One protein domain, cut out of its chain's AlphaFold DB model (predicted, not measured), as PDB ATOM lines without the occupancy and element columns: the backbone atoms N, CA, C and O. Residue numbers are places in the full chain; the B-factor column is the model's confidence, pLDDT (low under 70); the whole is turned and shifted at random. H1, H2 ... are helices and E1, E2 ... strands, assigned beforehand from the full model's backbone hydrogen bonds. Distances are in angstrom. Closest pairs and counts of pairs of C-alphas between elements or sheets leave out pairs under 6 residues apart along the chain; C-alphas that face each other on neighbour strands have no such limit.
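This is residues 4 to 95 of the 101 residues of the protein "SAM_DrpA domain-containing protein" of Streptococcus constellatus subsp. pharyngis SK1060 = CCUG 46377 (UniProt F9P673). A short first helix, H1, sits in the middle, and the rest of the printed part winds round it: H2, the hairpin of H3 and H4, then H5, and last a small two-stranded sheet of E1 and E2. The little helix H6, between the two strands along the chain, lies at one end, far from the other helices. The printed part has 92 residues with six named helices and two named strands, in the order H1 H2 H3 H4 H5 E1 H6 E2; the sheet is antiparallel and the class is mostly helix. The whole is compact, with a radius of gyration of the C-alphas of 13.3 A and spans of 35 by 30 by 23 A.

Find C-alpha 4 at (353.289, 193.658, 234.608); from there H1 runs through residues 4 to 11, 10.3 A long. Next comes H2, residues 16 to 29, the longest helix at 20.3 A, ending with C-alpha 29 at (337.724, 202.136, 226.846). H3 takes residues 35 to 41, 10.0 A, and H4 residues 47 to 56, 14.3 A. H5 follows in residues 59 to 66, 10.1 A. Then look for E1 in residues 71 to 73, 6.9 A, H6 in residues 81 to 84, 5.2 A, and E2 in residues 92 to 94, 6.8 A, where C-alpha 94 stands at (358.267, 197.814, 244.371).

Begin at H1, the hub, which touches H2, H4 and H5. H2 touches it with residues 16 to 19 alone, the C-alphas of Leu 9 and Val 19 being closest at 6.9 A; the two form a helical hairpin, opposite ways at a steep tilt of 37 degrees, only just beyond shallow. H4 only just touches H1, with 3 pairs of C-alphas within 8 A, closest at Leu 9 and Tyr 54, 7.2 A. H5 is about perpendicular to H1 at 89 degrees, with the closest C-alphas, those of Phe 4 and Phe 66, 7.1 A apart. Look next at H3 and H4, a helical hairpin whose closest C-alphas are those of Ala 39 and Pro 47, 5.0 A. H1 and H3 are apart. E1 and E2 are antiparallel at 163 degrees, with N 72 and O 93 at 3.0 A and N 93 and O 72 at 2.9 A, within hydrogen-bond range. In H1, H2, H3, H4 and H5 every O i to N i+4 pair is within hydrogen-bond range; H6 is too short for such a pair.

The two C-alphas farthest apart are those of Gln 56 and Asp 82, 36.2 A. The printed part has no cut and no long link. Its mean pLDDT is 95.5, and no printed residue is under 70.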
ATOM      1  N   PHE A   4     352.224 194.055 235.519       97.25
ATOM      2  CA  PHE A   4     353.289 193.658 234.608       97.25
ATOM      3  C   PHE A   4     353.246 194.479 233.314       97.25
ATOM      4  O   PHE A   4     354.294 194.915 232.842       97.25
ATOM      5  N   ASP A   5     352.058 194.780 232.786       96.12
ATOM      6  CA  ASP A   5     351.886 195.679 231.640       96.12
ATOM      7  C   ASP A   5     352.473 197.066 231.942       96.12
ATOM      8  O   ASP A   5     353.233 197.618 231.143       96.12
ATOM      9  N   ILE A   6     352.183 197.618 233.130       97.62
ATOM     10  CA  ILE A   6     352.741 198.901 233.593       97.62
ATOM     11  C   ILE A   6     354.273 198.850 233.631       97.62
ATOM     12  O   ILE A   6     354.946 199.779 233.167       97.62
ATOM     13  N   TYR A   7     354.832 197.768 234.176       98.31
ATOM     14  CA  TYR A   7     356.274 197.556 234.216       98.31
ATOM     15  C   TYR A   7     356.869 197.488 232.802       98.31
ATOM     16  O   TYR A   7     357.821 198.208 232.496       98.31
ATOM     17  N   LYS A   8     356.255 196.712 231.905       98.19
ATOM     18  CA  LYS A   8     356.685 196.550 230.512       98.19
ATOM     19  C   LYS A   8     356.679 197.868 229.741       98.19
ATOM     20  O   LYS A   8     357.632 198.153 229.015       98.19
ATOM     21  N   LEU A   9     355.670 198.717 229.941       98.12
ATOM     22  CA  LEU A   9     355.618 200.056 229.348       98.12
ATOM     23  C   LEU A   9     356.777 200.952 229.802       98.12
ATOM     24  O   LEU A   9     357.392 201.632 228.973       98.12
ATOM     25  N   LYS A  10     357.111 200.933 231.099       98.06
ATOM     26  CA  LYS A  10     358.272 201.664 231.629       98.06
ATOM     27  C   LYS A  10     359.578 201.137 231.040       98.06
ATOM     28  O   LYS A  10     360.410 201.934 230.608       98.06
ATOM     29  N   THR A  11     359.741 199.818 230.958       98.00
ATOM     30  CA  THR A  11     360.940 199.184 230.385       98.00
ATOM     31  C   THR A  11     361.095 199.488 228.892       98.00
ATOM     32  O   THR A  11     362.205 199.742 228.423       98.00
ATOM     33  N   ALA A  12     359.988 199.581 228.150       97.75
ATOM     34  CA  ALA A  12     359.978 200.020 226.752       97.75
ATOM     35  C   ALA A  12     360.332 201.515 226.570       97.75
ATOM     36  O   ALA A  12     360.575 201.969 225.448       97.75
ATOM     37  N   GLY A  13     360.421 202.278 227.663       97.25
ATOM     38  CA  GLY A  13     360.931 203.647 227.682       97.25
ATOM     39  C   GLY A  13     359.872 204.732 227.837       97.25
ATOM     40  O   GLY A  13     360.202 205.902 227.629       97.25
ATOM     41  N   LEU A  14     358.630 204.386 228.195       98.31
ATOM     42  CA  LEU A  14     357.645 205.397 228.579       98.31
ATOM     43  C   LEU A  14     357.980 205.989 229.951       98.31
ATOM     44  O   LEU A  14     358.356 205.287 230.894       98.31
ATOM     45  N   THR A  15     357.822 207.305 230.077       98.25
ATOM     46  CA  THR A  15     357.937 207.986 231.369       98.25
ATOM     47  C   THR A  15     356.723 207.683 232.246       98.25
ATOM     48  O   THR A  15     355.692 207.211 231.773       98.25
ATOM     49  N   ASN A  16     356.815 207.985 233.544       98.12
ATOM     50  CA  ASN A  16     355.698 207.775 234.467       98.12
ATOM     51  C   ASN A  16     354.409 208.475 234.000       98.12
ATOM     52  O   ASN A  16     353.376 207.825 233.911       98.12
ATOM     53  N   GLN A  17     354.504 209.748 233.606       98.06
ATOM     54  CA  GLN A  17     353.358 210.514 233.115       98.06
ATOM     55  C   GLN A  17     352.756 209.916 231.837       98.06
ATOM     56  O   GLN A  17     351.546 209.875 231.680       98.06
ATOM     57  N   GLN A  18     353.591 209.407 230.934       98.31
ATOM     58  CA  GLN A  18     353.112 208.782 229.700       98.31
ATOM     59  C   GLN A  18     352.366 207.474 229.978       98.31
ATOM     60  O   GLN A  18     351.408 207.156 229.282       98.31
ATOM     61  N   VAL A  19     352.782 206.727 231.005       98.19
ATOM     62  CA  VAL A  19     352.046 205.543 231.462       98.19
ATOM     63  C   VAL A  19     350.712 205.936 232.096       98.19
ATOM     64  O   VAL A  19     349.724 205.270 231.816       98.19
ATOM     65  N   ILE A  20     350.648 207.031 232.867       97.00
ATOM     66  CA  ILE A  20     349.377 207.564 233.395       97.00
ATOM     67  C   ILE A  20     348.392 207.823 232.252       97.00
ATOM     68  O   ILE A  20     347.290 207.289 232.283       97.00
ATOM     69  N   ASN A  21     348.819 208.523 231.196       96.50
ATOM     70  CA  ASN A  21     347.962 208.800 230.039       96.50
ATOM     71  C   ASN A  21     347.415 207.508 229.390       96.50
ATOM     72  O   ASN A  21     346.268 207.458 228.949       96.50
ATOM     73  N   VAL A  22     348.232 206.446 229.328       96.94
ATOM     74  CA  VAL A  22     347.804 205.133 228.812       96.94
ATOM     75  C   VAL A  22     346.784 204.471 229.742       96.94
ATOM     76  O   VAL A  22     345.793 203.932 229.252       96.94
ATOM     77  N   LEU A  23     347.005 204.515 231.060       95.06
ATOM     78  CA  LEU A  23     346.108 203.925 232.057       95.06
ATOM     79  C   LEU A  23     344.743 204.621 232.087       95.06
ATOM     80  O   LEU A  23     343.724 203.939 232.011       95.06
ATOM     81  N   GLU A  24     344.720 205.957 232.097       93.38
ATOM     82  CA  GLU A  24     343.486 206.754 232.030       93.38
ATOM     83  C   GLU A  24     342.680 206.423 230.765       93.38
ATOM     84  O   GLU A  24     341.462 206.245 230.797       93.38
ATOM     85  N   TYR A  25     343.363 206.275 229.626       94.06
ATOM     86  CA  TYR A  25     342.702 205.893 228.382       94.06
ATOM     87  C   TYR A  25     342.163 204.454 228.408       94.06
ATOM     88  O   TYR A  25     341.096 204.182 227.848       94.06
ATOM     89  N   ALA A  26     342.893 203.526 229.035       92.25
ATOM     90  CA  ALA A  26     342.477 202.133 229.177       92.25
ATOM     91  C   ALA A  26     341.210 202.005 230.037       92.25
ATOM     92  O   ALA A  26     340.315 201.238 229.677       92.25
ATOM     93  N   GLU A  27     341.115 202.785 231.117       89.12
ATOM     94  CA  GLU A  27     339.947 202.834 232.000       89.12
ATOM     95  C   GLU A  27     338.685 203.270 231.240       89.12
ATOM     96  O   GLU A  27     337.651 202.611 231.318       89.12
ATOM     97  N   ILE A  28     338.787 204.307 230.400       87.81
ATOM     98  CA  ILE A  28     337.654 204.827 229.612       87.81
ATOM     99  C   ILE A  28     337.149 203.819 228.565       87.81
ATOM    100  O   ILE A  28     335.973 203.834 228.193       87.81
ATOM    101  N   ARG A  29     338.034 202.982 228.010       82.31
ATOM    102  CA  ARG A  29     337.724 202.136 226.846       82.31
ATOM    103  C   ARG A  29     337.192 200.744 227.178       82.31
ATOM    104  O   ARG A  29     336.699 200.101 226.249       82.31
ATOM    105  N   GLU A  30     337.313 200.282 228.426       71.75
ATOM    106  CA  GLU A  30     336.921 198.933 228.889       71.75
ATOM    107  C   GLU A  30     337.375 197.785 227.947       71.75
ATOM    108  O   GLU A  30     336.735 196.737 227.840       71.75
ATOM    109  N   LYS A  31     338.472 197.979 227.201       74.62
ATOM    110  CA  LYS A  31     338.996 197.043 226.190       74.62
ATOM    111  C   LYS A  31     340.517 197.000 226.228       74.62
ATOM    112  O   LYS A  31     341.163 197.978 226.598       74.62
ATOM    113  N   GLU A  32     341.086 195.882 225.776       82.62
ATOM    114  CA  GLU A  32     342.530 195.761 225.576       82.62
ATOM    115  C   GLU A  32     343.033 196.774 224.538       82.62
ATOM    116  O   GLU A  32     342.474 196.903 223.444       82.62
ATOM    117  N   LEU A  33     344.096 197.498 224.893       90.56
ATOM    118  CA  LEU A  33     344.754 198.457 224.015       90.56
ATOM    119  C   LEU A  33     345.825 197.757 223.182       90.56
ATOM    120  O   LEU A  33     346.647 197.006 223.705       90.56
ATOM    121  N   SER A  34     345.874 198.051 221.882       94.50
ATOM    122  CA  SER A  34     346.999 197.604 221.064       94.50
ATOM    123  C   SER A  34     348.255 198.429 221.370       94.50
ATOM    124  O   SER A  34     348.174 199.579 221.801       94.50
ATOM    125  N   VAL A  35     349.442 197.896 221.054       96.12
ATOM    126  CA  VAL A  35     350.709 198.648 221.194       96.12
ATOM    127  C   VAL A  35     350.707 199.966 220.411       96.12
ATOM    128  O   VAL A  35     351.327 200.939 220.828       96.12
ATOM    129  N   LYS A  36     349.970 200.026 219.294       95.94
ATOM    130  CA  LYS A  36     349.821 201.244 218.492       95.94
ATOM    131  C   LYS A  36     348.952 202.275 219.199       95.94
ATOM    132  O   LYS A  36     349.317 203.447 219.203       95.94
ATOM    133  N   ASP A  37     347.853 201.840 219.813       95.19
ATOM    134  CA  ASP A  37     346.997 202.725 220.606       95.19
ATOM    135  C   ASP A  37     347.794 203.291 221.779       95.19
ATOM    136  O   ASP A  37     347.858 204.507 221.933       95.19
ATOM    137  N   MET A  38     348.505 202.429 222.520       96.94
ATOM    138  CA  MET A  38     349.383 202.838 223.623       96.94
ATOM    139  C   MET A  38     350.437 203.859 223.167       96.94
ATOM    140  O   MET A  38     350.644 204.875 223.825       96.94
ATOM    141  N   ALA A  39     351.061 203.647 222.006       97.44
ATOM    142  CA  ALA A  39     352.051 204.572 221.460       97.44
ATOM    143  C   ALA A  39     351.466 205.963 221.163       97.44
ATOM    144  O   ALA A  39     352.125 206.968 221.428       97.44
ATOM    145  N   VAL A  40     350.236 206.023 220.644       96.31
ATOM    146  CA  VAL A  40     349.538 207.280 220.343       96.31
ATOM    147  C   VAL A  40     349.121 207.996 221.627       96.31
ATOM    148  O   VAL A  40     349.451 209.166 221.797       96.31
ATOM    149  N   VAL A  41     348.436 207.303 222.542       96.38
ATOM    150  CA  VAL A  41     347.869 207.925 223.755       96.38
ATOM    151  C   VAL A  41     348.924 208.255 224.807       96.38
ATOM    152  O   VAL A  41     348.729 209.159 225.610       96.38
ATOM    153  N   SER A  42     350.075 207.578 224.777       96.75
ATOM    154  CA  SER A  42     351.212 207.917 225.640       96.75
ATOM    155  C   SER A  42     351.808 209.294 225.347       96.75
ATOM    156  O   SER A  42     352.611 209.773 226.140       96.75
ATOM    157  N   GLU A  43     351.494 209.912 224.200       96.62
ATOM    158  CA  GLU A  43     352.098 211.173 223.746       96.62
ATOM    159  C   GLU A  43     353.640 211.132 223.738       96.62
ATOM    160  O   GLU A  43     354.340 212.131 223.946       96.62
ATOM    161  N   CYS A  44     354.215 209.946 223.516       96.19
ATOM    162  CA  CYS A  44     355.656 209.806 223.430       96.19
ATOM    163  C   CYS A  44     356.200 210.485 222.165       96.19
ATOM    164  O   CYS A  44     355.604 210.453 221.090       96.19
ATOM    165  N   ARG A  45     357.381 211.107 222.282       95.00
ATOM    166  CA  ARG A  45     357.986 211.876 221.176       95.00
ATOM    167  C   ARG A  45     358.286 211.027 219.943       95.00
ATOM    168  O   ARG A  45     358.329 211.557 218.839       95.00
ATOM    169  N   ASN A  46     358.559 209.738 220.137       96.12
ATOM    170  CA  ASN A  46     358.883 208.815 219.057       96.12
ATOM    171  C   ASN A  46     358.088 207.504 219.211       96.12
ATOM    172  O   ASN A  46     358.616 206.534 219.764       96.12
ATOM    173  N   PRO A  47     356.837 207.467 218.713       97.12
ATOM    174  CA  PRO A  47     355.972 206.289 218.793       97.12
ATOM    175  C   PRO A  47     356.569 205.048 218.128       97.12
ATOM    176  O   PRO A  47     356.444 203.948 218.658       97.12
ATOM    177  N   ALA A  48     357.260 205.213 216.995       97.12
ATOM    178  CA  ALA A  48     357.880 204.099 216.279       97.12
ATOM    179  C   ALA A  48     358.975 203.426 217.118       97.12
ATOM    180  O   ALA A  48     358.993 202.203 217.225       97.12
ATOM    181  N   LEU A  49     359.832 204.223 217.768       97.44
ATOM    182  CA  LEU A  49     360.883 203.711 218.650       97.44
ATOM    183  C   LEU A  49     360.310 203.014 219.888       97.44
ATOM    184  O   LEU A  49     360.843 201.993 220.310       97.44
ATOM    185  N   PHE A  50     359.238 203.549 220.480       98.12
ATOM    186  CA  PHE A  50     358.559 202.883 221.592       98.12
ATOM    187  C   PHE A  50     358.001 201.518 221.166       98.12
ATOM    188  O   PHE A  50     358.260 200.526 221.841       98.12
ATOM    189  N   ILE A  51     357.288 201.452 220.034       98.19
ATOM    190  CA  ILE A  51     356.724 200.196 219.518       98.19
ATOM    191  C   ILE A  51     357.837 199.182 219.244       98.19
ATOM    192  O   ILE A  51     357.714 198.026 219.640       98.19
ATOM    193  N   GLU A  52     358.924 199.606 218.595       98.06
ATOM    194  CA  GLU A  52     360.078 198.745 218.330       98.06
ATOM    195  C   GLU A  52     360.644 198.162 219.629       98.06
ATOM    196  O   GLU A  52     360.753 196.943 219.755       98.06
ATOM    197  N   LYS A  53     360.930 199.017 220.618       98.00
ATOM    198  CA  LYS A  53     361.449 198.580 221.918       98.00
ATOM    199  C   LYS A  53     360.489 197.636 222.623       98.00
ATOM    200  O   LYS A  53     360.925 196.606 223.111       98.00
ATOM    201  N   TYR A  54     359.199 197.964 222.650       98.19
ATOM    202  CA  TYR A  54     358.173 197.153 223.302       98.19
ATOM    203  C   TYR A  54     358.092 195.737 222.717       98.19
ATOM    204  O   TYR A  54     357.954 194.773 223.463       98.19
ATOM    205  N   LEU A  55     358.191 195.610 221.389       97.25
ATOM    206  CA  LEU A  55     358.144 194.322 220.689       97.25
ATOM    207  C   LEU A  55     359.455 193.525 220.781       97.25
ATOM    208  O   LEU A  55     359.431 192.316 220.571       97.25
ATOM    209  N   GLN A  56     360.582 194.181 221.065       97.69
ATOM    210  CA  GLN A  56     361.886 193.536 221.259       97.69
ATOM    211  C   GLN A  56     362.098 192.998 222.683       97.69
ATOM    212  O   GLN A  56     363.090 192.310 222.919       97.69
ATOM    213  N   LEU A  57     361.212 193.318 223.635       97.69
ATOM    214  CA  LEU A  57     361.307 192.804 225.002       97.69
ATOM    215  C   LEU A  57     361.030 191.298 225.041       97.69
ATOM    216  O   LEU A  57     360.073 190.812 224.442       97.69
ATOM    217  N   ASP A  58     361.868 190.579 225.784       97.81
ATOM    218  CA  ASP A  58     361.662 189.174 226.122       97.81
ATOM    219  C   ASP A  58     360.756 189.091 227.356       97.81
ATOM    220  O   ASP A  58     361.161 189.454 228.465       97.81
ATOM    221  N   ASP A  59     359.517 188.646 227.149       96.31
ATOM    222  CA  ASP A  59     358.504 188.601 228.203       96.31
ATOM    223  C   ASP A  59     358.862 187.623 229.326       96.31
ATOM    224  O   ASP A  59     358.545 187.905 230.481       96.31
ATOM    225  N   ASP A  60     359.559 186.523 229.030       97.38
ATOM    226  CA  ASP A  60     359.922 185.525 230.039       97.38
ATOM    227  C   ASP A  60     361.006 186.077 230.970       97.38
ATOM    228  O   ASP A  60     360.889 185.991 232.196       97.38
ATOM    229  N   LEU A  61     362.038 186.711 230.403       97.62
ATOM    230  CA  LEU A  61     363.087 187.368 231.191       97.62
ATOM    231  C   LEU A  61     362.537 188.556 231.985       97.62
ATOM    232  O   LEU A  61     362.913 188.759 233.142       97.62
ATOM    233  N   LEU A  62     361.625 189.323 231.388       97.81
ATOM    234  CA  LEU A  62     361.041 190.494 232.027       97.81
ATOM    235  C   LEU A  62     360.126 190.112 233.196       97.81
ATOM    236  O   LEU A  62     360.163 190.770 234.235       97.81
ATOM    237  N   ARG A  63     359.336 189.037 233.061       97.56
ATOM    238  CA  ARG A  63     358.513 188.502 234.161       97.56
ATOM    239  C   ARG A  63     359.380 188.018 235.313       97.56
ATOM    240  O   ARG A  63     359.128 188.391 236.455       97.56
ATOM    241  N   GLN A  64     360.449 187.280 235.013       97.44
ATOM    242  CA  GLN A  64     361.406 186.845 236.034       97.44
ATOM    243  C   GLN A  64     362.036 188.022 236.785       97.44
ATOM    244  O   GLN A  64     362.328 187.902 237.972       97.44
ATOM    245  N   GLU A  65     362.288 189.153 236.117       97.25
ATOM    246  CA  GLU A  65     362.780 190.359 236.780       97.25
ATOM    247  C   GLU A  65     361.708 191.032 237.642       97.25
ATOM    248  O   GLU A  65     361.983 191.351 238.801       97.25
ATOM    249  N   PHE A  66     360.504 191.204 237.094       97.56
ATOM    250  CA  PHE A  66     359.361 191.817 237.767       97.56
ATOM    251  C   PHE A  66     359.012 191.101 239.081       97.56
ATOM    252  O   PHE A  66     358.805 191.743 240.106       97.56
ATOM    253  N   GLU A  67     359.035 189.770 239.081       95.94
ATOM    254  CA  GLU A  67     358.645 188.944 240.230       95.94
ATOM    255  C   GLU A  67     359.709 188.873 241.343       95.94
ATOM    256  O   GLU A  67     359.457 188.292 242.402       95.94
ATOM    257  N   LYS A  68     360.895 189.482 241.165       95.50
ATOM    258  CA  LYS A  68     361.961 189.482 242.193       95.50
ATOM    259  C   LYS A  68     361.547 190.175 243.486       95.50
ATOM    260  O   LYS A  68     362.060 189.829 244.551       95.50
ATOM    261  N   PHE A  69     360.675 191.175 243.394       95.00
ATOM    262  CA  PHE A  69     360.181 191.925 244.540       95.00
ATOM    263  C   PHE A  69     358.667 192.092 244.439       95.00
ATOM    264  O   PHE A  69     358.164 192.347 243.347       95.00
ATOM    265  N   PRO A  70     357.935 192.004 245.560       95.25
ATOM    266  CA  PRO A  70     356.521 192.333 245.557       95.25
ATOM    267  C   PRO A  70     356.315 193.787 245.127       95.25
ATOM    268  O   PRO A  70     357.111 194.673 245.454       95.25
ATOM    269  N   SER A  71     355.228 194.033 244.408       96.44
ATOM    270  CA  SER A  71     354.874 195.355 243.903       96.44
ATOM    271  C   SER A  71     353.378 195.587 243.978       96.44
ATOM    272  O   SER A  71     352.622 194.623 243.875       96.44
ATOM    273  N   PHE A  72     352.976 196.849 244.058       96.44
ATOM    274  CA  PHE A  72     351.598 197.259 243.820       96.44
ATOM    275  C   PHE A  72     351.549 198.496 242.917       96.44
ATOM    276  O   PHE A  72     352.523 199.256 242.834       96.44
ATOM    277  N   SER A  73     350.443 198.684 242.209       96.75
ATOM    278  CA  SER A  73     350.239 199.794 241.276       96.75
ATOM    279  C   SER A  73     349.131 200.740 241.722       96.75
ATOM    280  O   SER A  73     348.399 200.472 242.672       96.75
ATOM    281  N   ILE A  74     349.008 201.855 241.002       95.75
ATOM    282  CA  ILE A  74     347.922 202.832 241.176       95.75
ATOM    283  C   ILE A  74     346.527 202.261 240.865       95.75
ATOM    284  O   ILE A  74     345.528 202.891 241.183       95.75
ATOM    285  N   LEU A  75     346.452 201.074 240.252       93.94
ATOM    286  CA  LEU A  75     345.192 200.405 239.919       93.94
ATOM    287  C   LEU A  75     344.618 199.583 241.083       93.94
ATOM    288  O   LEU A  75     343.500 199.085 240.979       93.94
ATOM    289  N   GLU A  76     345.386 199.372 242.151       94.88
ATOM    290  CA  GLU A  76     345.004 198.494 243.258       94.88
ATOM    291  C   GLU A  76     344.495 199.287 244.467       94.88
ATOM    292  O   GLU A  76     345.060 200.316 244.829       94.88
ATOM    293  N   ASP A  77     343.503 198.740 245.177       94.44
ATOM    294  CA  ASP A  77     342.876 199.369 246.356       94.44
ATOM    295  C   ASP A  77     343.853 199.652 247.515       94.44
ATOM    296  O   ASP A  77     343.578 200.465 248.395       94.44
ATOM    297  N   VAL A  78     344.998 198.962 247.546       94.88
ATOM    298  CA  VAL A  78     346.055 199.167 248.550       94.88
ATOM    299  C   VAL A  78     346.842 200.464 248.320       94.88
ATOM    300  O   VAL A  78     347.587 200.900 249.202       94.88
ATOM    301  N   TYR A  79     346.707 201.086 247.144       96.25
ATOM    302  CA  TYR A  79     347.431 202.299 246.803       96.25
ATOM    303  C   TYR A  79     346.969 203.485 247.672       96.25
ATOM    304  O   TYR A  79     345.777 203.792 247.712       96.25
ATOM    305  N   PRO A  80     347.878 204.190 248.374       95.81
ATOM    306  CA  PRO A  80     347.479 205.272 249.269       95.81
ATOM    307  C   PRO A  80     346.830 206.440 248.520       95.81
ATOM    308  O   PRO A  80     347.432 207.003 247.604       95.81
ATOM    309  N   TRP A  81     345.648 206.863 248.974       94.50
ATOM    310  CA  TRP A  81     344.910 207.984 248.383       94.50
ATOM    311  C   TRP A  81     345.750 209.266 248.325       94.50
ATOM    312  O   TRP A  81     345.900 209.849 247.253       94.50
ATOM    313  N   ASP A  82     346.400 209.638 249.433       96.00
ATOM    314  CA  ASP A  82     347.261 210.829 249.506       96.00
ATOM    315  C   ASP A  82     348.378 210.818 248.448       96.00
ATOM    316  O   ASP A  82     348.823 211.867 247.984       96.00
ATOM    317  N   LEU A  83     348.844 209.627 248.054       95.44
ATOM    318  CA  LEU A  83     349.876 209.473 247.036       95.44
ATOM    319  C   LEU A  83     349.309 209.589 245.618       95.44
ATOM    320  O   LEU A  83     350.043 209.991 244.724       95.44
ATOM    321  N   SER A  84     348.035 209.258 245.399       93.88
ATOM    322  CA  SER A  84     347.385 209.373 244.085       93.88
ATOM    323  C   SER A  84     347.089 210.820 243.684       93.88
ATOM    324  O   SER A  84     347.068 211.126 242.496       93.88
ATOM    325  N   GLU A  85     346.926 211.721 244.658       93.62
ATOM    326  CA  GLU A  85     346.570 213.126 244.416       93.62
ATOM    327  C   GLU A  85     347.762 214.025 244.048       93.62
ATOM    328  O   GLU A  85     347.577 215.181 243.653       93.62
ATOM    329  N   ILE A  86     349.001 213.538 244.177       96.88
ATOM    330  CA  ILE A  86     350.186 214.342 243.852       96.88
ATOM    331  C   ILE A  86     350.340 214.520 242.340       96.88
ATOM    332  O   ILE A  86     349.853 213.730 241.539       96.88
ATOM    333  N   TYR A  87     351.107 215.528 241.921       95.62
ATOM    334  CA  TYR A  87     351.503 215.631 240.519       95.62
ATOM    335  C   TYR A  87     352.412 214.458 240.120       95.62
ATOM    336  O   TYR A  87     353.468 214.265 240.728       95.62
ATOM    337  N   ASN A  88     352.036 213.740 239.053       95.94
ATOM    338  CA  ASN A  88     352.768 212.596 238.496       95.94
ATOM    339  C   ASN A  88     352.985 211.465 239.537       95.94
ATOM    340  O   ASN A  88     354.136 211.129 239.847       95.94
ATOM    341  N   PRO A  89     351.897 210.881 240.082       97.50
ATOM    342  CA  PRO A  89     351.963 209.850 241.116       97.50
ATOM    343  C   PRO A  89     352.670 208.588 240.595       97.50
ATOM    344  O   PRO A  89     352.520 208.228 239.424       97.50
ATOM    345  N   PRO A  90     353.466 207.885 241.419       97.62
ATOM    346  CA  PRO A  90     354.188 206.697 240.972       97.62
ATOM    347  C   PRO A  90     353.209 205.578 240.601       97.62
ATOM    348  O   PRO A  90     352.536 205.035 241.470       97.62
ATOM    349  N   VAL A  91     353.156 205.197 239.322       97.56
ATOM    350  CA  VAL A  91     352.160 204.215 238.840       97.56
ATOM    351  C   VAL A  91     352.433 202.779 239.287       97.56
ATOM    352  O   VAL A  91     351.533 201.952 239.239       97.56
ATOM    353  N   LEU A  92     353.666 202.467 239.690       98.06
ATOM    354  CA  LEU A  92     354.090 201.145 240.147       98.06
ATOM    355  C   LEU A  92     355.171 201.309 241.213       98.06
ATOM    356  O   LEU A  92     356.152 202.029 240.999       98.06
ATOM    357  N   LEU A  93     354.994 200.629 242.340       97.50
ATOM    358  CA  LEU A  93     355.890 200.664 243.488       97.50
ATOM    359  C   LEU A  93     356.352 199.248 243.813       97.50
ATOM    360  O   LEU A  93     355.533 198.371 244.069       97.50
ATOM    361  N   PHE A  94     357.666 199.039 243.845       96.75
ATOM    362  CA  PHE A  94     358.267 197.814 244.371       96.75
ATOM    363  C   PHE A  94     358.573 198.000 245.852       96.75
ATOM    364  O   PHE A  94     359.166 199.005 246.251       96.75
ATOM    365  N   ILE A  95     358.196 197.019 246.663       93.50
ATOM    366  CA  ILE A  95     358.402 197.044 248.106       93.50
ATOM    367  C   ILE A  95     359.376 195.957 248.535       93.50
ATOM    368  O   ILE A  95     359.406 194.840 248.020       93.50
TER     369      ILE A  95